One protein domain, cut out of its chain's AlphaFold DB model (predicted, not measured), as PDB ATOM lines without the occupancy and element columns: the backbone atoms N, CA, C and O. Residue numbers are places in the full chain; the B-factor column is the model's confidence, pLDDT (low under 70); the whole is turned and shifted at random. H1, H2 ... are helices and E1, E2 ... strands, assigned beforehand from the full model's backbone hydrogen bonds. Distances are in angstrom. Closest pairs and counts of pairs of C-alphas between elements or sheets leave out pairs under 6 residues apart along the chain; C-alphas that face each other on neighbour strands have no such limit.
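Overview. This is residues 73 to 264 of the 273 residues of an uncharacterized protein of Gammaproteobacteria bacterium (UniProt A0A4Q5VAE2). A twisted sheet of six antiparallel strands makes the body of the domain; three helices, H1, H2 and H5, cross the strands on one face, and the short helix H4 is on the other face. From one end of the sheet H3 and the long link after it make an arm that folds back to E2, and its tip, residues 141 to 147, sticks out free. The printed part has 192 residues with five named helices and six named strands, in the order H1 H2 E1 H3 E2 E3 E4 H4 E5 E6 H5, and the class is mixed, helices and strands. The sheet runs E1, E2, E3, E4, E5, E6, antiparallel throughout. The whole is compact, with a radius of gyration of the C-alphas of 17.6 A, and spans 57 by 40 by 34 A.

Along the chain. H1 covers residues 73 to 86, 19.9 A long, and begins with C-alpha 73 at (5.349, -34.530, -7.034). H2 follows at residues 88 to 100, 18.4 A. E1 is residues 117 to 125, 26.8 A, with C-alpha 117 at (15.463, -4.562, -2.647). H3 is residues 130 to 141, 16.7 A. E2, residues 156 to 164, measures 25.2 A, E3, residues 168 to 175, 23.4 A, and E4, residues 182 to 191, 25.5 A. H4 is short, residues 200 to 205. E5 is residues 227 to 233, 17.5 A, and E6 has three residues, 238 to 240. H5, residues 245 to 264, is the longest helix at 29.1 A and ends with C-alpha 264 at (20.627, -6.992, 14.425).

Arrangement. The edge strands of the sheet are E1 and E6. E1 and E2 are antiparallel at 163 degrees, with N 122 and O 159 at 2.8 A. E2, E3 and E4 form a meander, each strand the antiparallel neighbour of the one before, and E2 and E3 as well as E3 and E4 are hairpins; N 171 and O 160 are 2.8 A apart, N 172 and O 186 2.9 A. Between E4 and E5, N 187 and O 230 are 2.9 A apart. E5 and E6 are a hairpin, with N 240 and O 231 at 2.8 A. These N and O pairs are within hydrogen-bond range. H1, H2 and H5 are on the same face of the sheet. H1 has a height over the sheet of 5.9 A and runs across the strands, at 75 degrees to E6 on the local plane; its closest C-alphas to E6 are Gly 81 and Ser 238, 4.0 A. H2, at a height of 8.7 A, runs across the strands at 90 degrees to E1 on the local plane; the closest C-alphas, Phe 95 and Ala 121, are 5.7 A apart. H5, at a height of 9.9 A, runs across them at 79 degrees to E3 on the local plane. H2 and H5 touch at a steep tilt of 50 degrees, the same way, closest at the C-alphas of Val 94 and Asn 259, 5.7 A; H5 touches H2 with its residues 255 to 262 alone. H1 and H5 only just touch, with 3 pairs of C-alphas within 8 A, the closest those of Val 84 and Leu 252, 7.3 A. H4 is on the opposite face; the C-alphas of Leu 190 and Ile 200, the closest of E4 and H4, are 6.9 A apart. H3 is not on the sheet and touches no helix. In H1, H2, H3 and H5 every O i to N i+4 pair is within hydrogen-bond range; in H4, 1 of 2 is.

Size, cuts and confidence. The C-alphas farthest apart, those of Ser 114 and Gly 143, are 58.4 A apart. The printed part has no cut. The long links are H2 to E1, H3 to E2 and H4 to E5, of 16, 14 and 21 residues. The mean pLDDT of the printed part is 73.8; 63 residues are under 70, among them residues 102 to 117, 140 to 154 and 204 to 226.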
ATOM      1  N   ASP A  73       6.144 -35.740  -7.245       67.19
ATOM      2  CA  ASP A  73       5.349 -34.530  -7.034       67.19
ATOM      3  C   ASP A  73       4.877 -34.432  -5.582       67.19
ATOM      4  O   ASP A  73       5.058 -33.402  -4.937       67.19
ATOM      5  N   GLN A  74       4.372 -35.533  -5.018       69.25
ATOM      6  CA  GLN A  74       3.978 -35.590  -3.611       69.25
ATOM      7  C   GLN A  74       5.174 -35.423  -2.664       69.25
ATOM      8  O   GLN A  74       5.068 -34.728  -1.654       69.25
ATOM      9  N   LEU A  75       6.329 -36.012  -2.989       69.81
ATOM     10  CA  LEU A  75       7.549 -35.821  -2.204       69.81
ATOM     11  C   LEU A  75       7.995 -34.348  -2.213       69.81
ATOM     12  O   LEU A  75       8.292 -33.785  -1.158       69.81
ATOM     13  N   TRP A  76       8.001 -33.704  -3.381       75.19
ATOM     14  CA  TRP A  76       8.326 -32.285  -3.517       75.19
ATOM     15  C   TRP A  76       7.327 -31.393  -2.780       75.19
ATOM     16  O   TRP A  76       7.750 -30.459  -2.094       75.19
ATOM     17  N   SER A  77       6.032 -31.716  -2.845       78.62
ATOM     18  CA  SER A  77       4.980 -31.053  -2.073       78.62
ATOM     19  C   SER A  77       5.280 -31.027  -0.578       78.62
ATOM     20  O   SER A  77       5.163 -29.970   0.036       78.62
ATOM     21  N   TYR A  78       5.713 -32.140   0.017       74.69
ATOM     22  CA  TYR A  78       6.050 -32.169   1.443       74.69
ATOM     23  C   TYR A  78       7.380 -31.480   1.757       74.69
ATOM     24  O   TYR A  78       7.445 -30.705   2.706       74.69
ATOM     25  N   ILE A  79       8.429 -31.690   0.951       77.56
ATOM     26  CA  ILE A  79       9.734 -31.041   1.173       77.56
ATOM     27  C   ILE A  79       9.585 -29.516   1.182       77.56
ATOM     28  O   ILE A  79      10.080 -28.844   2.087       77.56
ATOM     29  N   TYR A  80       8.905 -28.958   0.179       82.62
ATOM     30  CA  TYR A  80       8.673 -27.517   0.124       82.62
ATOM     31  C   TYR A  80       7.581 -27.062   1.083       82.62
ATOM     32  O   TYR A  80       7.659 -25.936   1.564       82.62
ATOM     33  N   GLY A  81       6.626 -27.932   1.414       79.44
ATOM     34  CA  GLY A  81       5.645 -27.693   2.466       79.44
ATOM     35  C   GLY A  81       6.316 -27.392   3.803       79.44
ATOM     36  O   GLY A  81       6.111 -26.323   4.370       79.44
ATOM     37  N   VAL A  82       7.223 -28.266   4.241       76.94
ATOM     38  CA  VAL A  82       8.007 -28.066   5.469       76.94
ATOM     39  C   VAL A  82       8.859 -26.797   5.387       76.94
ATOM     40  O   VAL A  82       8.842 -25.998   6.315       76.94
ATOM     41  N   LYS A  83       9.559 -26.548   4.268       83.50
ATOM     42  CA  LYS A  83      10.379 -25.329   4.107       83.50
ATOM     43  C   LYS A  83       9.561 -24.039   4.252       83.50
ATOM     44  O   LYS A  83      10.013 -23.105   4.907       83.50
ATOM     45  N   VAL A  84       8.387 -23.964   3.621       85.81
ATOM     46  CA  VAL A  84       7.518 -22.778   3.712       85.81
ATOM     47  C   VAL A  84       6.885 -22.685   5.102       85.81
ATOM     48  O   VAL A  84       6.769 -21.587   5.641       85.81
ATOM     49  N   HIS A  85       6.542 -23.821   5.714       87.94
ATOM     50  CA  HIS A  85       6.008 -23.868   7.072       87.94
ATOM     51  C   HIS A  85       7.022 -23.331   8.093       87.94
ATOM     52  O   HIS A  85       6.686 -22.468   8.895       87.94
ATOM     53  N   GLU A  86       8.287 -23.747   8.017       80.81
ATOM     54  CA  GLU A  86       9.376 -23.216   8.855       80.81
ATOM     55  C   GLU A  86       9.579 -21.700   8.682       80.81
ATOM     56  O   GLU A  86      10.031 -21.006   9.593       80.81
ATOM     57  N   ALA A  87       9.222 -21.151   7.520       86.75
ATOM     58  CA  ALA A  87       9.311 -19.721   7.259       86.75
ATOM     59  C   ALA A  87       8.139 -18.907   7.835       86.75
ATOM     60  O   ALA A  87       8.230 -17.679   7.851       86.75
ATOM     61  N   LEU A  88       7.073 -19.535   8.354       88.38
ATOM     62  CA  LEU A  88       5.914 -18.835   8.931       88.38
ATOM     63  C   LEU A  88       6.312 -17.847  10.029       88.38
ATOM     64  O   LEU A  88       5.868 -16.700  10.010       88.38
ATOM     65  N   PHE A  89       7.157 -18.272  10.969       88.81
ATOM     66  CA  PHE A  89       7.602 -17.403  12.056       88.81
ATOM     67  C   PHE A  89       8.412 -16.198  11.534       88.81
ATOM     68  O   PHE A  89       8.020 -15.066  11.830       88.81
ATOM     69  N   PRO A  90       9.460 -16.382  10.703       88.25
ATOM     70  CA  PRO A  90      10.138 -15.271  10.033       88.25
ATOM     71  C   PRO A  90       9.194 -14.335   9.266       88.25
ATOM     72  O   PRO A  90       9.300 -13.121   9.413       88.25
ATOM     73  N   ILE A  91       8.235 -14.872   8.498       92.00
ATOM     74  CA  ILE A  91       7.238 -14.072   7.760       92.00
ATOM     75  C   ILE A  91       6.457 -13.179   8.726       92.00
ATOM     76  O   ILE A  91       6.341 -11.971   8.514       92.00
ATOM     77  N   GLN A  92       5.927 -13.764   9.800       90.38
ATOM     78  CA  GLN A  92       5.138 -13.040  10.792       90.38
ATOM     79  C   GLN A  92       5.969 -11.994  11.540       90.38
ATOM     80  O   GLN A  92       5.460 -10.906  11.824       90.38
ATOM     81  N   ASN A  93       7.233 -12.295  11.843       87.81
ATOM     82  CA  ASN A  93       8.130 -11.359  12.507       87.81
ATOM     83  C   ASN A  93       8.463 -10.164  11.606       87.81
ATOM     84  O   ASN A  93       8.260  -9.021  12.018       87.81
ATOM     85  N   VAL A  94       8.880 -10.411  10.359       87.12
ATOM     86  CA  VAL A  94       9.135  -9.355   9.364       87.12
ATOM     87  C   VAL A  94       7.895  -8.479   9.200       87.12
ATOM     88  O   VAL A  94       7.985  -7.255   9.295       87.12
ATOM     89  N   PHE A  95       6.719  -9.094   9.050       88.06
ATOM     90  CA  PHE A  95       5.456  -8.368   8.958       88.06
ATOM     91  C   PHE A  95       5.217  -7.463  10.174       88.06
ATOM     92  O   PHE A  95       4.906  -6.283  10.018       88.06
ATOM     93  N   LYS A  96       5.383  -7.989  11.394       86.06
ATOM     94  CA  LYS A  96       5.187  -7.236  12.643       86.06
ATOM     95  C   LYS A  96       6.159  -6.062  12.763       86.06
ATOM     96  O   LYS A  96       5.763  -4.977  13.187       86.06
ATOM     97  N   VAL A  97       7.422  -6.254  12.392       82.31
ATOM     98  CA  VAL A  97       8.436  -5.193  12.436       82.31
ATOM     99  C   VAL A  97       8.115  -4.092  11.428       82.31
ATOM    100  O   VAL A  97       8.112  -2.919  11.801       82.31
ATOM    101  N   LEU A  98       7.784  -4.449  10.185       80.44
ATOM    102  CA  LEU A  98       7.329  -3.486   9.175       80.44
ATOM    103  C   LEU A  98       6.069  -2.754   9.639       80.44
ATOM    104  O   LEU A  98       5.952  -1.542   9.447       80.44
ATOM    105  N   GLN A  99       5.177  -3.465  10.332       80.88
ATOM    106  CA  GLN A  99       3.986  -2.870  10.906       80.88
ATOM    107  C   GLN A  99       4.283  -1.799  11.946       80.88
ATOM    108  O   GLN A  99       3.731  -0.702  11.877       80.88
ATOM    109  N   ASN A 100       5.193  -2.091  12.865       77.75
ATOM    110  CA  ASN A 100       5.605  -1.143  13.893       77.75
ATOM    111  C   ASN A 100       6.337   0.077  13.311       77.75
ATOM    112  O   ASN A 100       6.300   1.148  13.907       77.75
ATOM    113  N   ARG A 101       6.971  -0.067  12.141       75.31
ATOM    114  CA  ARG A 101       7.627   1.031  11.410       75.31
ATOM    115  C   ARG A 101       6.654   1.899  10.599       75.31
ATOM    116  O   ARG A 101       7.094   2.851   9.969       75.31
ATOM    117  N   GLY A 102       5.355   1.590  10.608       66.69
ATOM    118  CA  GLY A 102       4.336   2.346   9.874       66.69
ATOM    119  C   GLY A 102       4.180   1.949   8.401       66.69
ATOM    120  O   GLY A 102       3.368   2.547   7.702       66.69
ATOM    121  N   ASN A 103       4.871   0.905   7.938       63.84
ATOM    122  CA  ASN A 103       4.837   0.446   6.545       63.84
ATOM    123  C   ASN A 103       3.621  -0.462   6.256       63.84
ATOM    124  O   ASN A 103       3.802  -1.535   5.688       63.84
ATOM    125  N   VAL A 104       2.408  -0.086   6.704       60.06
ATOM    126  CA  VAL A 104       1.175  -0.921   6.593       60.06
ATOM    127  C   VAL A 104       0.075  -0.328   5.721       60.06
ATOM    128  O   VAL A 104      -0.887  -1.021   5.406       60.06
ATOM    129  N   ASN A 105       0.181   0.932   5.309       55.31
ATOM    130  CA  ASN A 105      -0.922   1.615   4.637       55.31
ATOM    131  C   ASN A 105      -0.457   2.302   3.360       55.31
ATOM    132  O   ASN A 105      -0.018   3.442   3.432       55.31
ATOM    133  N   HIS A 106      -0.654   1.666   2.206       51.66
ATOM    134  CA  HIS A 106      -0.624   2.358   0.917       51.66
ATOM    135  C   HIS A 106      -1.669   1.749  -0.025       51.66
ATOM    136  O   HIS A 106      -1.368   0.847  -0.799       51.66
ATOM    137  N   GLU A 107      -2.907   2.250   0.040       45.53
ATOM    138  CA  GLU A 107      -3.921   1.991  -0.996       45.53
ATOM    139  C   GLU A 107      -3.550   2.650  -2.343       45.53
ATOM    140  O   GLU A 107      -4.125   2.284  -3.365       45.53
ATOM    141  N   GLU A 108      -2.561   3.563  -2.382       44.75
ATOM    142  CA  GLU A 108      -2.328   4.424  -3.557       44.75
ATOM    143  C   GLU A 108      -0.941   4.360  -4.227       44.75
ATOM    144  O   GLU A 108      -0.844   4.777  -5.373       44.75
ATOM    145  N   SER A 109       0.113   3.816  -3.610       45.19
ATOM    146  CA  SER A 109       1.354   3.376  -4.296       45.19
ATOM    147  C   SER A 109       2.397   2.976  -3.246       45.19
ATOM    148  O   SER A 109       2.790   3.825  -2.444       45.19
ATOM    149  N   PRO A 110       2.870   1.720  -3.214       46.00
ATOM    150  CA  PRO A 110       3.859   1.278  -2.232       46.00
ATOM    151  C   PRO A 110       5.316   1.593  -2.615       46.00
ATOM    152  O   PRO A 110       6.219   1.187  -1.889       46.00
ATOM    153  N   TYR A 111       5.576   2.288  -3.727       44.47
ATOM    154  CA  TYR A 111       6.930   2.371  -4.282       44.47
ATOM    155  C   TYR A 111       7.663   3.664  -3.935       44.47
ATOM    156  O   TYR A 111       7.244   4.760  -4.309       44.47
ATOM    157  N   ASN A 112       8.833   3.517  -3.314       39.78
ATOM    158  CA  ASN A 112       9.898   4.507  -3.415       39.78
ATOM    159  C   ASN A 112      10.757   4.175  -4.647       39.78
ATOM    160  O   ASN A 112      11.190   3.042  -4.823       39.78
ATOM    161  N   THR A 113      11.036   5.167  -5.487       37.34
ATOM    162  CA  THR A 113      11.778   5.056  -6.754       37.34
ATOM    163  C   THR A 113      13.296   4.832  -6.602       37.34
ATOM    164  O   THR A 113      14.035   5.061  -7.557       37.34
ATOM    165  N   SER A 114      13.808   4.415  -5.436       35.62
ATOM    166  CA  SER A 114      15.256   4.238  -5.236       35.62
ATOM    167  C   SER A 114      15.632   3.084  -4.293       35.62
ATOM    168  O   SER A 114      15.437   3.201  -3.083       35.62
ATOM    169  N   GLY A 115      16.286   2.042  -4.830       45.62
ATOM    170  CA  GLY A 115      17.202   1.163  -4.080       45.62
ATOM    171  C   GLY A 115      16.858  -0.336  -4.015       45.62
ATOM    172  O   GLY A 115      16.059  -0.763  -3.196       45.62
ATOM    173  N   ASP A 116      17.558  -1.103  -4.848       52.28
ATOM    174  CA  ASP A 116      17.866  -2.543  -4.964       52.28
ATOM    175  C   ASP A 116      17.072  -3.677  -4.292       52.28
ATOM    176  O   ASP A 116      17.045  -4.736  -4.908       52.28
ATOM    177  N   ASN A 117      16.418  -3.552  -3.136       57.47
ATOM    178  CA  ASN A 117      15.463  -4.562  -2.647       57.47
ATOM    179  C   ASN A 117      14.528  -3.932  -1.600       57.47
ATOM    180  O   ASN A 117      15.013  -3.371  -0.617       57.47
ATOM    181  N   TYR A 118      13.210  -4.065  -1.759       72.69
ATOM    182  CA  TYR A 118      12.217  -3.417  -0.896       72.69
ATOM    183  C   TYR A 118      11.235  -4.423  -0.276       72.69
ATOM    184  O   TYR A 118      10.815  -5.387  -0.915       72.69
ATOM    185  N   PHE A 119      10.875  -4.195   0.992       78.56
ATOM    186  CA  PHE A 119       9.869  -4.976   1.712       78.56
ATOM    187  C   PHE A 119       8.753  -4.066   2.219       78.56
ATOM    188  O   PHE A 119       9.021  -3.029   2.828       78.56
ATOM    189  N   SER A 120       7.507  -4.494   2.035       79.44
ATOM    190  CA  SER A 120       6.329  -3.783   2.540       79.44
ATOM    191  C   SER A 120       5.298  -4.751   3.097       79.44
ATOM    192  O   SER A 120       5.212  -5.895   2.651       79.44
ATOM    193  N   ALA A 121       4.534  -4.303   4.089       83.19
ATOM    194  CA  ALA A 121       3.490  -5.091   4.720       83.19
ATOM    195  C   ALA A 121       2.122  -4.517   4.343       83.19
ATOM    196  O   ALA A 121       1.893  -3.320   4.436       83.19
ATOM    197  N   LEU A 122       1.183  -5.369   3.950       82.69
ATOM    198  CA  LEU A 122      -0.204  -4.986   3.693       82.69
ATOM    199  C   LEU A 122      -1.135  -5.888   4.498       82.69
ATOM    200  O   LEU A 122      -0.859  -7.070   4.709       82.69
ATOM    201  N   LYS A 123      -2.261  -5.339   4.949       83.12
ATOM    202  CA  LYS A 123      -3.320  -6.113   5.601       83.12
ATOM    203  C   LYS A 123      -4.624  -5.937   4.841       83.12
ATOM    204  O   LYS A 123      -5.039  -4.815   4.572       83.12
ATOM    205  N   PHE A 124      -5.286  -7.044   4.543       79.62
ATOM    206  CA  PHE A 124      -6.589  -7.045   3.887       79.62
ATOM    207  C   PHE A 124      -7.592  -7.732   4.793       79.62
ATOM    208  O   PHE A 124      -7.313  -8.805   5.323       79.62
ATOM    209  N   GLN A 125      -8.744  -7.110   5.022       77.38
ATOM    210  CA  GLN A 125      -9.770  -7.718   5.863       77.38
ATOM    211  C   GLN A 125     -10.301  -8.985   5.187       77.38
ATOM    212  O   GLN A 125     -10.657  -8.948   4.008       77.38
ATOM    213  N   ILE A 126     -10.362 -10.092   5.931       75.25
ATOM    214  CA  ILE A 126     -10.947 -11.333   5.419       75.25
ATOM    215  C   ILE A 126     -12.467 -11.179   5.432       75.25
ATOM    216  O   ILE A 126     -13.057 -10.857   6.465       75.25
ATOM    217  N   LYS A 127     -13.102 -11.382   4.276       72.38
ATOM    218  CA  LYS A 127     -14.562 -11.446   4.173       72.38
ATOM    219  C   LYS A 127     -14.987 -12.915   4.283       72.38
ATOM    220  O   LYS A 127     -14.426 -13.717   3.545       72.38
ATOM    221  N   PRO A 128     -15.933 -13.263   5.174       71.12
ATOM    222  CA  PRO A 128     -16.430 -14.631   5.285       71.12
ATOM    223  C   PRO A 128     -17.138 -15.042   3.993       71.12
ATOM    224  O   PRO A 128     -17.855 -14.227   3.397       71.12
ATOM    225  N   ASP A 129     -16.944 -16.288   3.578       72.62
ATOM    226  CA  ASP A 129     -17.585 -16.831   2.384       72.62
ATOM    227  C   ASP A 129     -19.006 -17.366   2.669       72.62
ATOM    228  O   ASP A 129     -19.543 -17.270   3.778       72.62
ATOM    229  N   ALA A 130     -19.678 -17.891   1.640       74.19
ATOM    230  CA  ALA A 130     -21.044 -18.395   1.779       74.19
ATOM    231  C   ALA A 130     -21.144 -19.634   2.685       74.19
ATOM    232  O   ALA A 130     -22.186 -19.843   3.311       74.19
ATOM    233  N   ASP A 131     -20.099 -20.454   2.755       74.81
ATOM    234  CA  ASP A 131     -20.086 -21.669   3.561       74.81
ATOM    235  C   ASP A 131     -19.767 -21.347   5.025       74.81
ATOM    236  O   ASP A 131     -20.450 -21.866   5.908       74.81
ATOM    237  N   ASP A 132     -18.881 -20.388   5.296       75.69
ATOM    238  CA  ASP A 132     -18.668 -19.790   6.618       75.69
ATOM    239  C   ASP A 132     -19.980 -19.251   7.209       75.69
ATOM    240  O   ASP A 132     -20.305 -19.463   8.386       75.69
ATOM    241  N   LEU A 133     -20.777 -18.575   6.374       74.88
ATOM    242  CA  LEU A 133     -22.095 -18.071   6.754       74.88
ATOM    243  C   LEU A 133     -23.088 -19.210   7.047       74.88
ATOM    244  O   LEU A 133     -23.841 -19.116   8.022       74.88
ATOM    245  N   LYS A 134     -23.072 -20.304   6.271       77.88
ATOM    246  CA  LYS A 134     -23.917 -21.492   6.518       77.88
ATOM    247  C   LYS A 134     -23.509 -22.247   7.777       77.88
ATOM    248  O   LYS A 134     -24.382 -22.637   8.552       77.88
ATOM    249  N   VAL A 135     -22.210 -22.455   8.004       76.94
ATOM    250  CA  VAL A 135     -21.689 -23.095   9.222       76.94
ATOM    251  C   VAL A 135     -22.164 -22.314  10.440       76.94
ATOM    252  O   VAL A 135     -22.697 -22.904  11.378       76.94
ATOM    253  N   ARG A 136     -22.099 -20.978  10.390       71.38
ATOM    254  CA  ARG A 136     -22.665 -20.127  11.439       71.38
ATOM    255  C   ARG A 136     -24.168 -20.327  11.612       71.38
ATOM    256  O   ARG A 136     -24.630 -20.442  12.746       71.38
ATOM    257  N   GLU A 137     -24.935 -20.349  10.525       72.69
ATOM    258  CA  GLU A 137     -26.382 -20.568  10.589       72.69
ATOM    259  C   GLU A 137     -26.703 -21.903  11.284       72.69
ATOM    260  O   GLU A 137     -27.541 -21.946  12.186       72.69
ATOM    261  N   ILE A 138     -25.974 -22.970  10.952       76.56
ATOM    262  CA  ILE A 138     -26.100 -24.288  11.587       76.56
ATOM    263  C   ILE A 138     -25.720 -24.220  13.074       76.56
ATOM    264  O   ILE A 138     -26.511 -24.636  13.921       76.56
ATOM    265  N   CYS A 139     -24.560 -23.649  13.413       70.31
ATOM    266  CA  CYS A 139     -24.109 -23.491  14.799       70.31
ATOM    267  C   CYS A 139     -25.106 -22.685  15.646       70.31
ATOM    268  O   CYS A 139     -25.346 -23.035  16.798       70.31
ATOM    269  N   SER A 140     -25.728 -21.650  15.071       67.38
ATOM    270  CA  SER A 140     -26.746 -20.837  15.747       67.38
ATOM    271  C   SER A 140     -28.061 -21.594  15.982       67.38
ATOM    272  O   SER A 140     -28.691 -21.423  17.022       67.38
ATOM    273  N   LYS A 141     -28.452 -22.481  15.055       69.75
ATOM    274  CA  LYS A 141     -29.660 -23.317  15.162       69.75
ATOM    275  C   LYS A 141     -29.502 -24.479  16.142       69.75
ATOM    276  O   LYS A 141     -30.497 -24.939  16.692       69.75
ATOM    277  N   LEU A 142     -28.276 -24.949  16.372       69.38
ATOM    278  CA  LEU A 142     -27.983 -26.064  17.281       69.38
ATOM    279  C   LEU A 142     -28.075 -25.701  18.775       69.38
ATOM    280  O   LEU A 142     -27.870 -26.576  19.609       69.38
ATOM    281  N   GLY A 143     -28.388 -24.449  19.135       55.94
ATOM    282  CA  GLY A 143     -28.820 -24.061  20.488       55.94
ATOM    283  C   GLY A 143     -27.792 -24.209  21.623       55.94
ATOM    284  O   GLY A 143     -28.089 -23.824  22.745       55.94
ATOM    285  N   ASN A 144     -26.585 -24.715  21.353       51.97
ATOM    286  CA  ASN A 144     -25.555 -24.978  22.368       51.97
ATOM    287  C   ASN A 144     -24.557 -23.826  22.581       51.97
ATOM    288  O   ASN A 144     -23.582 -23.986  23.310       51.97
ATOM    289  N   PHE A 145     -24.791 -22.662  21.976       50.50
ATOM    290  CA  PHE A 145     -23.957 -21.480  22.180       50.50
ATOM    291  C   PHE A 145     -24.840 -20.240  22.339       50.50
ATOM    292  O   PHE A 145     -25.126 -19.544  21.370       50.50
ATOM    293  N   GLU A 146     -25.208 -19.906  23.581       47.22
ATOM    294  CA  GLU A 146     -25.739 -18.575  23.939       47.22
ATOM    295  C   GLU A 146     -24.733 -17.437  23.660       47.22
ATOM    296  O   GLU A 146     -25.057 -16.265  23.804       47.22
ATOM    297  N   ASN A 147     -23.519 -17.757  23.206       50.41
ATOM    298  CA  ASN A 147     -22.498 -16.802  22.801       50.41
ATOM    299  C   ASN A 147     -21.731 -17.329  21.583       50.41
ATOM    300  O   ASN A 147     -20.556 -17.683  21.686       50.41
ATOM    301  N   VAL A 148     -22.362 -17.376  20.405       55.41
ATOM    302  CA  VAL A 148     -21.561 -17.315  19.172       55.41
ATOM    303  C   VAL A 148     -20.956 -15.916  19.159       55.41
ATOM    304  O   VAL A 148     -21.654 -14.946  18.857       55.41
ATOM    305  N   ALA A 149     -19.696 -15.804  19.590       57.91
ATOM    306  CA  ALA A 149     -18.984 -14.535  19.621       57.91
ATOM    307  C   ALA A 149     -19.152 -13.822  18.265       57.91
ATOM    308  O   ALA A 149     -19.170 -14.488  17.221       57.91
ATOM    309  N   PRO A 150     -19.320 -12.485  18.246       61.47
ATOM    310  CA  PRO A 150     -19.338 -11.754  16.990       61.47
ATOM    311  C   PRO A 150     -18.082 -12.106  16.190       61.47
ATOM    312  O   PRO A 150     -17.019 -12.325  16.777       61.47
ATOM    313  N   TRP A 151     -18.226 -12.179  14.859       62.22
ATOM    314  CA  TRP A 151     -17.085 -12.414  13.976       62.22
ATOM    315  C   TRP A 151     -15.952 -11.483  14.389       62.22
ATOM    316  O   TRP A 151     -16.219 -10.293  14.607       62.22
ATOM    317  N   PRO A 152     -14.717 -11.987  14.519       63.72
ATOM    318  CA  PRO A 152     -13.631 -11.118  14.886       63.72
ATOM    319  C   PRO A 152     -13.462 -10.092  13.767       63.72
ATOM    320  O   PRO A 152     -13.209 -10.431  12.611       63.72
ATOM    321  N   THR A 153     -13.661  -8.821  14.105       62.19
ATOM    322  CA  THR A 153     -13.514  -7.699  13.169       62.19
ATOM    323  C   THR A 153     -12.050  -7.454  12.799       62.19
ATOM    324  O   THR A 153     -11.759  -6.631  11.935       62.19
ATOM    325  N   ASP A 154     -11.139  -8.175  13.451       66.62
ATOM    326  CA  ASP A 154      -9.697  -8.017  13.414       66.62
ATOM    327  C   ASP A 154      -8.959  -9.152  12.681       66.62
ATOM    328  O   ASP A 154      -7.731  -9.207  12.751       66.62
ATOM    329  N   VAL A 155      -9.655 -10.056  11.977       74.12
ATOM    330  CA  VAL A 155      -8.967 -11.068  11.155       74.12
ATOM    331  C   VAL A 155      -8.592 -10.477   9.799       74.12
ATOM    332  O   VAL A 155      -9.445 -10.088   8.997       74.12
ATOM    333  N   PHE A 156      -7.288 -10.428   9.536       80.81
ATOM    334  CA  PHE A 156      -6.728  -9.896   8.299       80.81
ATOM    335  C   PHE A 156      -5.841 -10.930   7.618       80.81
ATOM    336  O   PHE A 156      -5.013 -11.570   8.263       80.81
ATOM    337  N   ARG A 157      -5.943 -11.001   6.292       85.69
ATOM    338  CA  ARG A 157      -4.911 -11.564   5.432       85.69
ATOM    339  C   ARG A 157      -3.691 -10.654   5.521       85.69
ATOM    340  O   ARG A 157      -3.802  -9.445   5.301       85.69
ATOM    341  N   LYS A 158      -2.541 -11.226   5.866       88.50
ATOM    342  CA  LYS A 158      -1.273 -10.492   5.964       88.50
ATOM    343  C   LYS A 158      -0.461 -10.740   4.712       88.50
ATOM    344  O   LYS A 158      -0.286 -11.886   4.313       88.50
ATOM    345  N   VAL A 159       0.029  -9.674   4.103       88.94
ATOM    346  CA  VAL A 159       0.782  -9.739   2.857       88.94
ATOM    347  C   VAL A 159       2.131  -9.076   3.038       88.94
ATOM    348  O   VAL A 159       2.206  -7.929   3.467       88.94
ATOM    349  N   LEU A 160       3.190  -9.802   2.704       89.06
ATOM    350  CA  LEU A 160       4.547  -9.287   2.633       89.06
ATOM    351  C   LEU A 160       4.941  -9.148   1.164       89.06
ATOM    352  O   LEU A 160       5.051 -10.145   0.455       89.06
ATOM    353  N   LEU A 161       5.155  -7.919   0.715       87.56
ATOM    354  CA  LEU A 161       5.718  -7.615  -0.595       87.56
ATOM    355  C   LEU A 161       7.242  -7.726  -0.529       87.56
ATOM    356  O   LEU A 161       7.847  -7.247   0.428       87.56
ATOM    357  N   ILE A 162       7.845  -8.362  -1.533       86.38
ATOM    358  CA  ILE A 162       9.288  -8.614  -1.629       86.38
ATOM    359  C   ILE A 162       9.765  -8.198  -3.015       86.38
ATOM    360  O   ILE A 162       9.770  -8.997  -3.956       86.38
ATOM    361  N   GLU A 163      10.160  -6.940  -3.140       77.25
ATOM    362  CA  GLU A 163      10.704  -6.365  -4.359       77.25
ATOM    363  C   GLU A 163      12.190  -6.681  -4.456       77.25
ATOM    364  O   GLU A 163      12.995  -6.226  -3.649       77.25
ATOM    365  N   LYS A 164      12.545  -7.468  -5.467       70.94
ATOM    366  CA  LYS A 164      13.879  -7.479  -6.063       70.94
ATOM    367  C   LYS A 164      13.726  -6.750  -7.391       70.94
ATOM    368  O   LYS A 164      12.687  -6.944  -8.016       70.94
ATOM    369  N   GLN A 165      14.714  -5.957  -7.829       63.97
ATOM    370  CA  GLN A 165      14.662  -5.171  -9.084       63.97
ATOM    371  C   GLN A 165      13.896  -5.871 -10.225       63.97
ATOM    372  O   GLN A 165      13.130  -5.229 -10.938       63.97
ATOM    373  N   SER A 166      14.075  -7.188 -10.374       65.44
ATOM    374  CA  SER A 166      13.096  -8.151 -10.896       65.44
ATOM    375  C   SER A 166      13.556  -9.568 -10.549       65.44
ATOM    376  O   SER A 166      14.769  -9.798 -10.515       65.44
ATOM    377  N   PRO A 167      12.665 -10.551 -10.328       73.62
ATOM    378  CA  PRO A 167      11.197 -10.480 -10.250       73.62
ATOM    379  C   PRO A 167      10.653  -9.981  -8.894       73.62
ATOM    380  O   PRO A 167      11.346 -10.022  -7.875       73.62
ATOM    381  N   PHE A 168       9.380  -9.565  -8.885       82.88
ATOM    382  CA  PHE A 168       8.665  -9.067  -7.703       82.88
ATOM    383  C   PHE A 168       7.707 -10.123  -7.137       82.88
ATOM    384  O   PHE A 168       6.927 -10.718  -7.889       82.88
ATOM    385  N   TYR A 169       7.728 -10.332  -5.818       88.12
ATOM    386  CA  TYR A 169       6.925 -11.351  -5.142       88.12
ATOM    387  C   TYR A 169       6.028 -10.790  -4.038       88.12
ATOM    388  O   TYR A 169       6.295  -9.735  -3.464       88.12
ATOM    389  N   ALA A 170       5.002 -11.561  -3.693       89.56
ATOM    390  CA  ALA A 170       4.207 -11.402  -2.491       89.56
ATOM    391  C   ALA A 170       4.100 -12.733  -1.742       89.56
ATOM    392  O   ALA A 170       3.958 -13.798  -2.343       89.56
ATOM    393  N   VAL A 171       4.135 -12.658  -0.417       92.56
ATOM    394  CA  VAL A 171       3.818 -13.765   0.485       92.56
ATOM    395  C   VAL A 171       2.517 -13.421   1.175       92.56
ATOM    396  O   VAL A 171       2.437 -12.411   1.870       92.56
ATOM    397  N   VAL A 172       1.500 -14.246   0.980       91.69
ATOM    398  CA  VAL A 172       0.159 -14.017   1.510       91.69
ATOM    399  C   VAL A 172      -0.141 -15.067   2.563       91.69
ATOM    400  O   VAL A 172      -0.126 -16.252   2.262       91.69
ATOM    401  N   VAL A 173      -0.426 -14.635   3.787       92.38
ATOM    402  CA  VAL A 173      -0.819 -15.510   4.894       92.38
ATOM    403  C   VAL A 173      -2.308 -15.335   5.151       92.38
ATOM    404  O   VAL A 173      -2.766 -14.239   5.499       92.38
ATOM    405  N   GLU A 174      -3.052 -16.421   4.981       88.94
ATOM    406  CA  GLU A 174      -4.466 -16.503   5.323       88.94
ATOM    407  C   GLU A 174      -4.655 -16.996   6.748       88.94
ATOM    408  O   GLU A 174      -3.858 -17.779   7.264       88.94
ATOM    409  N   TYR A 175      -5.724 -16.521   7.376       87.38
ATOM    410  CA  TYR A 175      -6.043 -16.813   8.762       87.38
ATOM    411  C   TYR A 175      -7.461 -17.350   8.860       87.38
ATOM    412  O   TYR A 175      -8.377 -16.836   8.216       87.38
ATOM    413  N   SER A 176      -7.657 -18.348   9.717       82.75
ATOM    414  CA  SER A 176      -8.993 -18.824  10.044       82.75
ATOM    415  C   SER A 176      -9.780 -17.714  10.731       82.75
ATOM    416  O   SER A 176      -9.357 -17.176  11.757       82.75
ATOM    417  N   ILE A 177     -10.973 -17.429  10.226       77.06
ATOM    418  CA  ILE A 177     -11.913 -16.520  10.889       77.06
ATOM    419  C   ILE A 177     -12.455 -17.082  12.214       77.06
ATOM    420  O   ILE A 177     -13.014 -16.330  13.012       77.06
ATOM    421  N   PHE A 178     -12.260 -18.382  12.471       77.06
ATOM    422  CA  PHE A 178     -12.663 -19.056  13.706       77.06
ATOM    423  C   PHE A 178     -11.523 -19.134  14.725       77.06
ATOM    424  O   PHE A 178     -11.690 -18.687  15.857       77.06
ATOM    425  N   SER A 179     -10.365 -19.692  14.345       80.69
ATOM    426  CA  SER A 179      -9.243 -19.891  15.278       80.69
ATOM    427  C   SER A 179      -8.280 -18.707  15.352       80.69
ATOM    428  O   SER A 179      -7.489 -18.642  16.284       80.69
ATOM    429  N   LYS A 180      -8.338 -17.771  14.392       80.38
ATOM    430  CA  LYS A 180      -7.346 -16.700  14.183       80.38
ATOM    431  C   LYS A 180      -5.920 -17.192  13.912       80.38
ATOM    432  O   LYS A 180      -4.997 -16.380  13.900       80.38
ATOM    433  N   GLU A 181      -5.741 -18.485  13.654       85.62
ATOM    434  CA  GLU A 181      -4.449 -19.082  13.316       85.62
ATOM    435  C   GLU A 181      -4.231 -19.121  11.795       85.62
ATOM    436  O   GLU A 181      -5.215 -19.160  11.045       85.62
ATOM    437  N   PRO A 182      -2.969 -19.110  11.320       89.75
ATOM    438  CA  PRO A 182      -2.658 -19.276   9.906       89.75
ATOM    439  C   PRO A 182      -3.199 -20.597   9.352       89.75
ATOM    440  O   PRO A 182      -2.993 -21.652   9.949       89.75
ATOM    441  N   THR A 183      -3.849 -20.545   8.193       89.06
ATOM    442  CA  THR A 183      -4.387 -21.731   7.502       89.06
ATOM    443  C   THR A 183      -3.624 -22.036   6.223       89.06
ATOM    444  O   THR A 183      -3.271 -23.190   5.979       89.06
ATOM    445  N   HIS A 184      -3.307 -20.999   5.446       91.88
ATOM    446  CA  HIS A 184      -2.567 -21.118   4.195       91.88
ATOM    447  C   HIS A 184      -1.481 -20.051   4.064       91.88
ATOM    448  O   HIS A 184      -1.604 -18.939   4.589       91.88
ATOM    449  N   VAL A 185      -0.422 -20.391   3.326       93.56
ATOM    450  CA  VAL A 185       0.583 -19.428   2.858       93.56
ATOM    451  C   VAL A 185       0.720 -19.537   1.349       93.56
ATOM    452  O   VAL A 185       1.137 -20.574   0.839       93.56
ATOM    453  N   HIS A 186       0.430 -18.459   0.632       92.12
ATOM    454  CA  HIS A 186       0.581 -18.391  -0.817       92.12
ATOM    455  C   HIS A 186       1.842 -17.616  -1.169       92.12
ATOM    456  O   HIS A 186       2.054 -16.495  -0.699       92.12
ATOM    457  N   LEU A 187       2.668 -18.205  -2.025       92.12
ATOM    458  CA  LEU A 187       3.782 -17.514  -2.656       92.12
ATOM    459  C   LEU A 187       3.326 -17.073  -4.039       92.12
ATOM    460  O   LEU A 187       2.933 -17.905  -4.853       92.12
ATOM    461  N   VAL A 188       3.369 -15.774  -4.299       88.69
ATOM    462  CA  VAL A 188       2.813 -15.167  -5.508       88.69
ATOM    463  C   VAL A 188       3.898 -14.358  -6.203       88.69
ATOM    464  O   VAL A 188       4.631 -13.605  -5.566       88.69
ATOM    465  N   ARG A 189       4.005 -14.491  -7.521       86.12
ATOM    466  CA  ARG A 189       4.794 -13.595  -8.365       86.12
ATOM    467  C   ARG A 189       3.890 -12.483  -8.879       86.12
ATOM    468  O   ARG A 189       2.896 -12.754  -9.548       86.12
ATOM    469  N   LEU A 190       4.266 -11.245  -8.585       81.06
ATOM    470  CA  LEU A 190       3.574 -10.045  -9.050       81.06
ATOM    471  C   LEU A 190       4.117  -9.586 -10.406       81.06
ATOM    472  O   LEU A 190       3.342  -9.253 -11.290       81.06
ATOM    473  N   LYS A 191       5.443  -9.607 -10.590       79.00
ATOM    474  CA  LYS A 191       6.100  -9.211 -11.847       79.00
ATOM    475  C   LYS A 191       7.265 -10.123 -12.170       79.00
ATOM    476  O   LYS A 191       7.946 -10.591 -11.256       79.00
ATOM    477  N   GLU A 192       7.511 -10.349 -13.453       76.12
ATOM    478  CA  GLU A 192       8.689 -11.078 -13.915       76.12
ATOM    479  C   GLU A 192       9.829 -10.123 -14.266       76.12
ATOM    480  O   GLU A 192      10.959 -10.360 -13.846       76.12
ATOM    481  N   ASN A 193       9.512  -9.030 -14.961       74.44
ATOM    482  CA  ASN A 193      10.451  -8.020 -15.433       74.44
ATOM    483  C   ASN A 193      10.114  -6.624 -14.896       74.44
ATOM    484  O   ASN A 193       8.982  -6.322 -14.523       74.44
ATOM    485  N   TYR A 194      11.104  -5.734 -14.947       70.12
ATOM    486  CA  TYR A 194      11.012  -4.396 -14.361       70.12
ATOM    487  C   TYR A 194       9.929  -3.548 -15.037       70.12
ATOM    488  O   TYR A 194       9.214  -2.793 -14.383       70.12
ATOM    489  N   ASN A 195       9.780  -3.721 -16.352       72.88
ATOM    490  CA  ASN A 195       8.818  -2.990 -17.171       72.88
ATOM    491  C   ASN A 195       7.408  -3.606 -17.160       72.88
ATOM    492  O   ASN A 195       6.523  -3.076 -17.831       72.88
ATOM    493  N   ASP A 196       7.186  -4.708 -16.436       73.75
ATOM    494  CA  ASP A 196       5.859  -5.315 -16.338       73.75
ATOM    495  C   ASP A 196       4.906  -4.389 -15.551       73.75
ATOM    496  O   ASP A 196       5.329  -3.704 -14.603       73.75
ATOM    497  N   PRO A 197       3.609  -4.344 -15.911       71.50
ATOM    498  CA  PRO A 197       2.627  -3.502 -15.232       71.50
ATOM    499  C   PRO A 197       2.496  -3.870 -13.751       71.50
ATOM    500  O   PRO A 197       2.671  -5.023 -13.364       71.50
ATOM    501  N   ASP A 198       2.201  -2.878 -12.906       69.62
ATOM    502  CA  ASP A 198       1.889  -3.131 -11.497       69.62
ATOM    503  C   ASP A 198       0.503  -3.762 -11.326       69.62
ATOM    504  O   ASP A 198      -0.493  -3.257 -11.838       69.62
ATOM    505  N   VAL A 199       0.475  -4.876 -10.596       71.12
ATOM    506  CA  VAL A 199      -0.689  -5.737 -10.366       71.12
ATOM    507  C   VAL A 199      -0.982  -5.931  -8.872       71.12
ATOM    508  O   VAL A 199      -1.793  -6.777  -8.508       71.12
ATOM    509  N   ILE A 200      -0.386  -5.135  -7.971       72.69
ATOM    510  CA  ILE A 200      -0.678  -5.214  -6.523       72.69
ATOM    511  C   ILE A 200      -2.181  -5.087  -6.238       72.69
ATOM    512  O   ILE A 200      -2.718  -5.811  -5.403       72.69
ATOM    513  N   GLN A 201      -2.889  -4.209  -6.954       70.69
ATOM    514  CA  GLN A 201      -4.340  -4.043  -6.803       70.69
ATOM    515  C   GLN A 201      -5.122  -5.320  -7.139       70.69
ATOM    516  O   GLN A 201      -6.225  -5.538  -6.637       70.69
ATOM    517  N   GLU A 202      -4.557  -6.181  -7.977       71.81
ATOM    518  CA  GLU A 202      -5.156  -7.461  -8.318       71.81
ATOM    519  C   GLU A 202      -4.899  -8.510  -7.233       71.81
ATOM    520  O   GLU A 202      -5.764  -9.347  -7.000       71.81
ATOM    521  N   LEU A 203      -3.801  -8.405  -6.473       73.75
ATOM    522  CA  LEU A 203      -3.567  -9.228  -5.279       73.75
ATOM    523  C   LEU A 203      -4.677  -9.053  -4.226       73.75
ATOM    524  O   LEU A 203      -5.038 -10.011  -3.544       73.75
ATOM    525  N   ILE A 204      -5.250  -7.849  -4.117       68.31
ATOM    526  CA  ILE A 204      -6.390  -7.558  -3.224       68.31
ATOM    527  C   ILE A 204      -7.634  -8.345  -3.647       68.31
ATOM    528  O   ILE A 204      -8.443  -8.746  -2.812       68.31
ATOM    529  N   LYS A 205      -7.790  -8.541  -4.957       66.44
ATOM    530  CA  LYS A 205      -8.969  -9.140  -5.585       66.44
ATOM    531  C   LYS A 205      -8.795 -10.627  -5.878       66.44
ATOM    532  O   LYS A 205      -9.750 -11.245  -6.333       66.44
ATOM    533  N   ILE A 206      -7.609 -11.188  -5.634       69.94
ATOM    534  CA  ILE A 206      -7.379 -12.618  -5.789       69.94
ATOM    535  C   ILE A 206      -8.215 -13.380  -4.760       69.94
ATOM    536  O   ILE A 206      -8.076 -13.219  -3.539       69.94
ATOM    537  N   GLU A 207      -9.074 -14.233  -5.302       66.50
ATOM    538  CA  GLU A 207      -9.635 -15.382  -4.616       66.50
ATOM    539  C   GLU A 207      -8.641 -16.530  -4.809       66.50
ATOM    540  O   GLU A 207      -8.304 -16.870  -5.940       66.50
ATOM    541  N   PHE A 208      -8.109 -17.087  -3.719       67.94
ATOM    542  CA  PHE A 208      -7.208 -18.236  -3.790       67.94
ATOM    543  C   PHE A 208      -8.052 -19.501  -3.945       67.94
ATOM    544  O   PHE A 208      -8.360 -20.172  -2.959       67.94
ATOM    545  N   ASN A 209      -8.479 -19.815  -5.168       59.50
ATOM    546  CA  ASN A 209      -9.279 -21.005  -5.410       59.50
ATOM    547  C   ASN A 209      -8.366 -22.193  -5.729       59.50
ATOM    548  O   ASN A 209      -8.127 -22.578  -6.873       59.50
ATOM    549  N   LEU A 210      -7.915 -22.841  -4.654       55.56
ATOM    550  CA  LEU A 210      -6.989 -23.977  -4.667       55.56
ATOM    551  C   LEU A 210      -7.495 -25.216  -5.435       55.56
ATOM    552  O   LEU A 210      -6.771 -26.207  -5.516       55.56
ATOM    553  N   SER A 211      -8.725 -25.196  -5.960       49.78
ATOM    554  CA  SER A 211      -9.344 -26.325  -6.659       49.78
ATOM    555  C   SER A 211      -9.021 -26.405  -8.154       49.78
ATOM    556  O   SER A 211      -9.262 -27.455  -8.751       49.78
ATOM    557  N   SER A 212      -8.471 -25.347  -8.766       52.88
ATOM    558  CA  SER A 212      -8.108 -25.363 -10.187       52.88
ATOM    559  C   SER A 212      -6.600 -25.204 -10.392       52.88
ATOM    560  O   SER A 212      -6.007 -24.183 -10.046       52.88
ATOM    561  N   ASP A 213      -5.971 -26.206 -11.013       53.88
ATOM    562  CA  ASP A 213      -4.543 -26.156 -11.363       53.88
ATOM    563  C   ASP A 213      -4.221 -25.016 -12.354       53.88
ATOM    564  O   ASP A 213      -3.074 -24.596 -12.476       53.88
ATOM    565  N   SER A 214      -5.243 -24.469 -13.027       54.53
ATOM    566  CA  SER A 214      -5.145 -23.340 -13.960       54.53
ATOM    567  C   SER A 214      -4.763 -22.002 -13.319       54.53
ATOM    568  O   SER A 214      -4.387 -21.083 -14.042       54.53
ATOM    569  N   GLU A 215      -4.849 -21.865 -11.994       55.31
ATOM    570  CA  GLU A 215      -4.384 -20.659 -11.286       55.31
ATOM    571  C   GLU A 215      -2.859 -20.641 -11.078       55.31
ATOM    572  O   GLU A 215      -2.275 -19.606 -10.744       55.31
ATOM    573  N   TYR A 216      -2.193 -21.774 -11.325       57.38
ATOM    574  CA  TYR A 216      -0.759 -21.936 -11.140       57.38
ATOM    575  C   TYR A 216      -0.039 -21.926 -12.481       57.38
ATOM    576  O   TYR A 216      -0.008 -22.914 -13.209       57.38
ATOM    577  N   SER A 217       0.606 -20.806 -12.798       57.91
ATOM    578  CA  SER A 217       1.380 -20.679 -14.032       57.91
ATOM    579  C   SER A 217       2.745 -20.043 -13.763       57.91
ATOM    580  O   SER A 217       2.916 -18.823 -13.819       57.91
ATOM    581  N   PRO A 218       3.778 -20.839 -13.445       51.44
ATOM    582  CA  PRO A 218       5.126 -20.304 -13.286       51.44
ATOM    583  C   PRO A 218       5.734 -19.786 -14.602       51.44
ATOM    584  O   PRO A 218       6.689 -19.014 -14.535       51.44
ATOM    585  N   PHE A 219       5.195 -20.143 -15.779       52.09
ATOM    586  CA  PHE A 219       5.890 -19.948 -17.063       52.09
ATOM    587  C   PHE A 219       5.056 -19.402 -18.240       52.09
ATOM    588  O   PHE A 219       5.655 -19.092 -19.266       52.09
ATOM    589  N   GLU A 220       3.724 -19.268 -18.171       52.81
ATOM    590  CA  GLU A 220       2.976 -18.769 -19.345       52.81
ATOM    591  C   GLU A 220       3.106 -17.257 -19.508       52.81
ATOM    592  O   GLU A 220       3.051 -16.514 -18.537       52.81
ATOM    593  N   SER A 221       3.245 -16.790 -20.745       48.41
ATOM    594  CA  SER A 221       3.460 -15.384 -21.109       48.41
ATOM    595  C   SER A 221       2.186 -14.533 -21.165       48.41
ATOM    596  O   SER A 221       2.259 -13.370 -21.558       48.41
ATOM    597  N   ASP A 222       1.021 -15.092 -20.831       52.25
ATOM    598  CA  ASP A 222      -0.235 -14.360 -20.962       52.25
ATOM    599  C   ASP A 222      -0.345 -13.231 -19.934       52.25
ATOM    600  O   ASP A 222       0.068 -13.344 -18.777       52.25
ATOM    601  N   SER A 223      -0.921 -12.122 -20.397       49.84
ATOM    602  CA  SER A 223      -1.013 -10.809 -19.753       49.84
ATOM    603  C   SER A 223      -1.934 -10.757 -18.522       49.84
ATOM    604  O   SER A 223      -2.559  -9.727 -18.271       49.84
ATOM    605  N   LYS A 224      -2.089 -11.862 -17.783       53.22
ATOM    606  CA  LYS A 224      -2.904 -11.927 -16.569       53.22
ATOM    607  C   LYS A 224      -2.041 -11.874 -15.308       53.22
ATOM    608  O   LYS A 224      -1.119 -12.666 -15.136       53.22
ATOM    609  N   VAL A 225      -2.408 -10.909 -14.465       65.31
ATOM    610  CA  VAL A 225      -2.737 -11.021 -13.039       65.31
ATOM    611  C   VAL A 225      -1.927 -12.028 -12.229       65.31
ATOM    612  O   VAL A 225      -2.059 -13.225 -12.445       65.31
ATOM    613  N   CYS A 226      -1.127 -11.516 -11.284       69.00
ATOM    614  CA  CYS A 226      -0.545 -12.195 -10.114       69.00
ATOM    615  C   CYS A 226      -0.545 -13.738 -10.151       69.00
ATOM    616  O   CYS A 226      -1.575 -14.375  -9.944       69.00
ATOM    617  N   LYS A 227       0.626 -14.357 -10.315       78.88
ATOM    618  CA  LYS A 227       0.725 -15.815 -10.501       78.88
ATOM    619  C   LYS A 227       1.078 -16.525  -9.209       78.88
ATOM    620  O   LYS A 227       2.125 -16.243  -8.621       78.88
ATOM    621  N   ILE A 228       0.250 -17.476  -8.788       84.62
ATOM    622  CA  ILE A 228       0.540 -18.293  -7.611       84.62
ATOM    623  C   ILE A 228       1.642 -19.297  -7.980       84.62
ATOM    624  O   ILE A 228       1.520 -20.070  -8.926       84.62
ATOM    625  N   ILE A 229       2.753 -19.253  -7.247       87.38
ATOM    626  CA  ILE A 229       3.907 -20.147  -7.407       87.38
ATOM    627  C   ILE A 229       3.643 -21.466  -6.682       87.38
ATOM    628  O   ILE A 229       3.910 -22.535  -7.223       87.38
ATOM    629  N   THR A 230       3.161 -21.371  -5.442       89.94
ATOM    630  CA  THR A 230       2.785 -22.502  -4.591       89.94
ATOM    631  C   THR A 230       1.887 -22.007  -3.462       89.94
ATOM    632  O   THR A 230       2.016 -20.862  -3.020       89.94
ATOM    633  N   THR A 231       1.048 -22.897  -2.943       91.88
ATOM    634  CA  THR A 231       0.312 -22.696  -1.695       91.88
ATOM    635  C   THR A 231       0.713 -23.755  -0.683       91.88
ATOM    636  O   THR A 231       0.632 -24.940  -0.985       91.88
ATOM    637  N   LEU A 232       1.113 -23.339   0.514       91.81
ATOM    638  CA  LEU A 232       1.226 -24.195   1.689       91.81
ATOM    639  C   LEU A 232      -0.143 -24.329   2.358       91.81
ATOM    640  O   LEU A 232      -0.732 -23.322   2.745       91.81
ATOM    641  N   ASP A 233      -0.579 -25.562   2.581       88.75
ATOM    642  CA  ASP A 233      -1.531 -25.902   3.639       88.75
ATOM    643  C   ASP A 233      -0.757 -26.059   4.954       88.75
ATOM    644  O   ASP A 233       0.120 -26.924   5.065       88.75
ATOM    645  N   VAL A 234      -1.043 -25.190   5.927       85.94
ATOM    646  CA  VAL A 234      -0.292 -25.119   7.189       85.94
ATOM    647  C   VAL A 234      -0.510 -26.372   8.034       85.94
ATOM    648  O   VAL A 234       0.438 -26.869   8.636       85.94
ATOM    649  N   VAL A 235      -1.727 -26.921   8.046       81.19
ATOM    650  CA  VAL A 235      -2.078 -28.095   8.861       81.19
ATOM    651  C   VAL A 235      -1.427 -29.349   8.293       81.19
ATOM    652  O   VAL A 235      -0.841 -30.142   9.028       81.19
ATOM    653  N   ASN A 236      -1.500 -29.514   6.976       79.12
ATOM    654  CA  ASN A 236      -0.965 -30.680   6.285       79.12
ATOM    655  C   ASN A 236       0.535 -30.563   5.969       79.12
ATOM    656  O   ASN A 236       1.117 -31.511   5.439       79.12
ATOM    657  N   MET A 237       1.152 -29.409   6.260       82.00
ATOM    658  CA  MET A 237       2.548 -29.077   5.952       82.00
ATOM    659  C   MET A 237       2.937 -29.446   4.515       82.00
ATOM    660  O   MET A 237       4.013 -29.989   4.254       82.00
ATOM    661  N   SER A 238       2.032 -29.188   3.568       83.69
ATOM    662  CA  SER A 238       2.186 -29.609   2.176       83.69
ATOM    663  C   SER A 238       1.966 -28.440   1.228       83.69
ATOM    664  O   SER A 238       0.990 -27.704   1.361       83.69
ATOM    665  N   CYS A 239       2.875 -28.284   0.270       86.19
ATOM    666  CA  CYS A 239       2.800 -27.278  -0.776       86.19
ATOM    667  C   CYS A 239       2.167 -27.847  -2.045       86.19
ATOM    668  O   CYS A 239       2.561 -28.926  -2.495       86.19
ATOM    669  N   LYS A 240       1.236 -27.123  -2.668       84.31
ATOM    670  CA  LYS A 240       0.685 -27.480  -3.978       84.31
ATOM    671  C   LYS A 240       0.493 -26.246  -4.865       84.31
ATOM    672  O   LYS A 240      -0.054 -25.252  -4.381       84.31
ATOM    673  N   PRO A 241       0.914 -26.309  -6.142       80.81
ATOM    674  CA  PRO A 241       1.881 -27.231  -6.738       80.81
ATOM    675  C   PRO A 241       3.325 -26.789  -6.448       80.81
ATOM    676  O   PRO A 241       3.576 -25.672  -6.008       80.81
ATOM    677  N   VAL A 242       4.303 -27.650  -6.746       78.56
ATOM    678  CA  VAL A 242       5.737 -27.318  -6.660       78.56
ATOM    679  C   VAL A 242       6.368 -27.416  -8.048       78.56
ATOM    680  O   VAL A 242       7.127 -28.330  -8.351       78.56
ATOM    681  N   PHE A 243       6.037 -26.464  -8.919       74.75
ATOM    682  CA  PHE A 243       6.526 -26.459 -10.304       74.75
ATOM    683  C   PHE A 243       7.830 -25.670 -10.497       74.75
ATOM    684  O   PHE A 243       8.618 -25.975 -11.390       74.75
ATOM    685  N   ALA A 244       8.087 -24.663  -9.654       76.69
ATOM    686  CA  ALA A 244       9.256 -23.787  -9.749       76.69
ATOM    687  C   ALA A 244       9.991 -23.673  -8.396       76.69
ATOM    688  O   ALA A 244       9.988 -22.614  -7.766       76.69
ATOM    689  N   PRO A 245      10.639 -24.760  -7.932       81.06
ATOM    690  CA  PRO A 245      11.275 -24.829  -6.614       81.06
ATOM    691  C   PRO A 245      12.281 -23.703  -6.336       81.06
ATOM    692  O   PRO A 245      12.313 -23.148  -5.244       81.06
ATOM    693  N   HIS A 246      13.060 -23.304  -7.342       82.38
ATOM    694  CA  HIS A 246      14.044 -22.226  -7.227       82.38
ATOM    695  C   HIS A 246      13.416 -20.856  -6.903       82.38
ATOM    696  O   HIS A 246      14.041 -20.044  -6.219       82.38
ATOM    697  N   LEU A 247      12.180 -20.588  -7.352       84.75
ATOM    698  CA  LEU A 247      11.462 -19.358  -7.000       84.75
ATOM    699  C   LEU A 247      11.044 -19.384  -5.530       84.75
ATOM    700  O   LEU A 247      11.223 -18.389  -4.830       84.75
ATOM    701  N   ILE A 248      10.568 -20.540  -5.049       88.62
ATOM    702  CA  ILE A 248      10.256 -20.757  -3.631       88.62
ATOM    703  C   ILE A 248      11.510 -20.482  -2.795       88.62
ATOM    704  O   ILE A 248      11.473 -19.669  -1.878       88.62
ATOM    705  N   GLU A 249      12.649 -21.080  -3.151       86.81
ATOM    706  CA  GLU A 249      13.910 -20.871  -2.428       86.81
ATOM    707  C   GLU A 249      14.383 -19.412  -2.457       86.81
ATOM    708  O   GLU A 249      14.836 -18.900  -1.434       86.81
ATOM    709  N   SER A 250      14.232 -18.713  -3.587       86.19
ATOM    710  CA  SER A 250      14.583 -17.292  -3.716       86.19
ATOM    711  C   SER A 250      13.742 -16.389  -2.807       86.19
ATOM    712  O   SER A 250      14.275 -15.440  -2.219       86.19
ATOM    713  N   ILE A 251      12.444 -16.682  -2.678       90.19
ATOM    714  CA  ILE A 251      11.525 -15.971  -1.781       90.19
ATOM    715  C   ILE A 251      11.897 -16.243  -0.324       90.19
ATOM    716  O   ILE A 251      12.086 -15.303   0.449       90.19
ATOM    717  N   LEU A 252      12.066 -17.518   0.038       89.50
ATOM    718  CA  LEU A 252      12.432 -17.916   1.395       89.50
ATOM    719  C   LEU A 252      13.762 -17.291   1.822       89.50
ATOM    720  O   LEU A 252      13.848 -16.713   2.903       89.50
ATOM    721  N   PHE A 253      14.773 -17.315   0.950       85.75
ATOM    722  CA  PHE A 253      16.056 -16.663   1.201       85.75
ATOM    723  C   PHE A 253      15.897 -15.176   1.539       85.75
ATOM    724  O   PHE A 253      16.533 -14.686   2.472       85.75
ATOM    725  N   SER A 254      15.034 -14.459   0.818       85.44
ATOM    726  CA  SER A 254      14.765 -13.044   1.087       85.44
ATOM    727  C   SER A 254      14.127 -12.809   2.445       85.44
ATOM    728  O   SER A 254      14.532 -11.885   3.145       85.44
ATOM    729  N   ILE A 255      13.169 -13.648   2.830       88.12
ATOM    730  CA  ILE A 255      12.497 -13.549   4.127       88.12
ATOM    731  C   ILE A 255      13.500 -13.784   5.255       88.12
ATOM    732  O   ILE A 255      13.583 -12.960   6.162       88.12
ATOM    733  N   TYR A 256      14.285 -14.864   5.186       83.94
ATOM    734  CA  TYR A 256      15.296 -15.165   6.203       83.94
ATOM    735  C   TYR A 256      16.352 -14.061   6.291       83.94
ATOM    736  O   TYR A 256      16.614 -13.562   7.378       83.94
ATOM    737  N   SER A 257      16.883 -13.606   5.152       82.19
ATOM    738  CA  SER A 257      17.880 -12.525   5.124       82.19
ATOM    739  C   SER A 257      17.336 -11.232   5.736       82.19
ATOM    740  O   SER A 257      18.021 -10.581   6.520       82.19
ATOM    741  N   CYS A 258      16.091 -10.867   5.411       82.00
ATOM    742  CA  CYS A 258      15.438  -9.695   5.987       82.00
ATOM    743  C   CYS A 258      15.240  -9.859   7.497       82.00
ATOM    744  O   CYS A 258      15.603  -8.973   8.267       82.00
ATOM    745  N   ASN A 259      14.714 -11.006   7.928       81.62
ATOM    746  CA  ASN A 259      14.489 -11.309   9.334       81.62
ATOM    747  C   ASN A 259      15.786 -11.229  10.156       81.62
ATOM    748  O   ASN A 259      15.791 -10.636  11.234       81.62
ATOM    749  N   ASP A 260      16.888 -11.766   9.631       76.88
ATOM    750  CA  ASP A 260      18.198 -11.713  10.278       76.88
ATOM    751  C   ASP A 260      18.705 -10.266  10.390       76.88
ATOM    752  O   ASP A 260      19.125  -9.845  11.466       76.88
ATOM    753  N   CYS A 261      18.589  -9.456   9.329       74.69
ATOM    754  CA  CYS A 261      18.958  -8.036   9.374       74.69
ATOM    755  C   CYS A 261      18.145  -7.246  10.410       74.69
ATOM    756  O   CYS A 261      18.703  -6.439  11.152       74.69
ATOM    757  N   LEU A 262      16.837  -7.500  10.499       68.75
ATOM    758  CA  LEU A 262      15.957  -6.844  11.471       68.75
ATOM    759  C   LEU A 262      16.242  -7.273  12.918       68.75
ATOM    760  O   LEU A 262      15.897  -6.545  13.844       68.75
ATOM    761  N   SER A 263      16.881  -8.429  13.115       61.44
ATOM    762  CA  SER A 263      17.278  -8.943  14.431       61.44
ATOM    763  C   SER A 263      18.565  -8.297  14.967       61.44
ATOM    764  O   SER A 263      18.871  -8.436  16.149       61.44
ATOM    765  N   ILE A 264      19.324  -7.603  14.107       55.06
ATOM    766  CA  ILE A 264      20.627  -6.992  14.425       55.06
ATOM    767  C   ILE A 264      20.497  -5.489  14.735       55.06
ATOM    768  O   ILE A 264      21.360  -4.924  15.408       55.06
TER     769      ILE A 264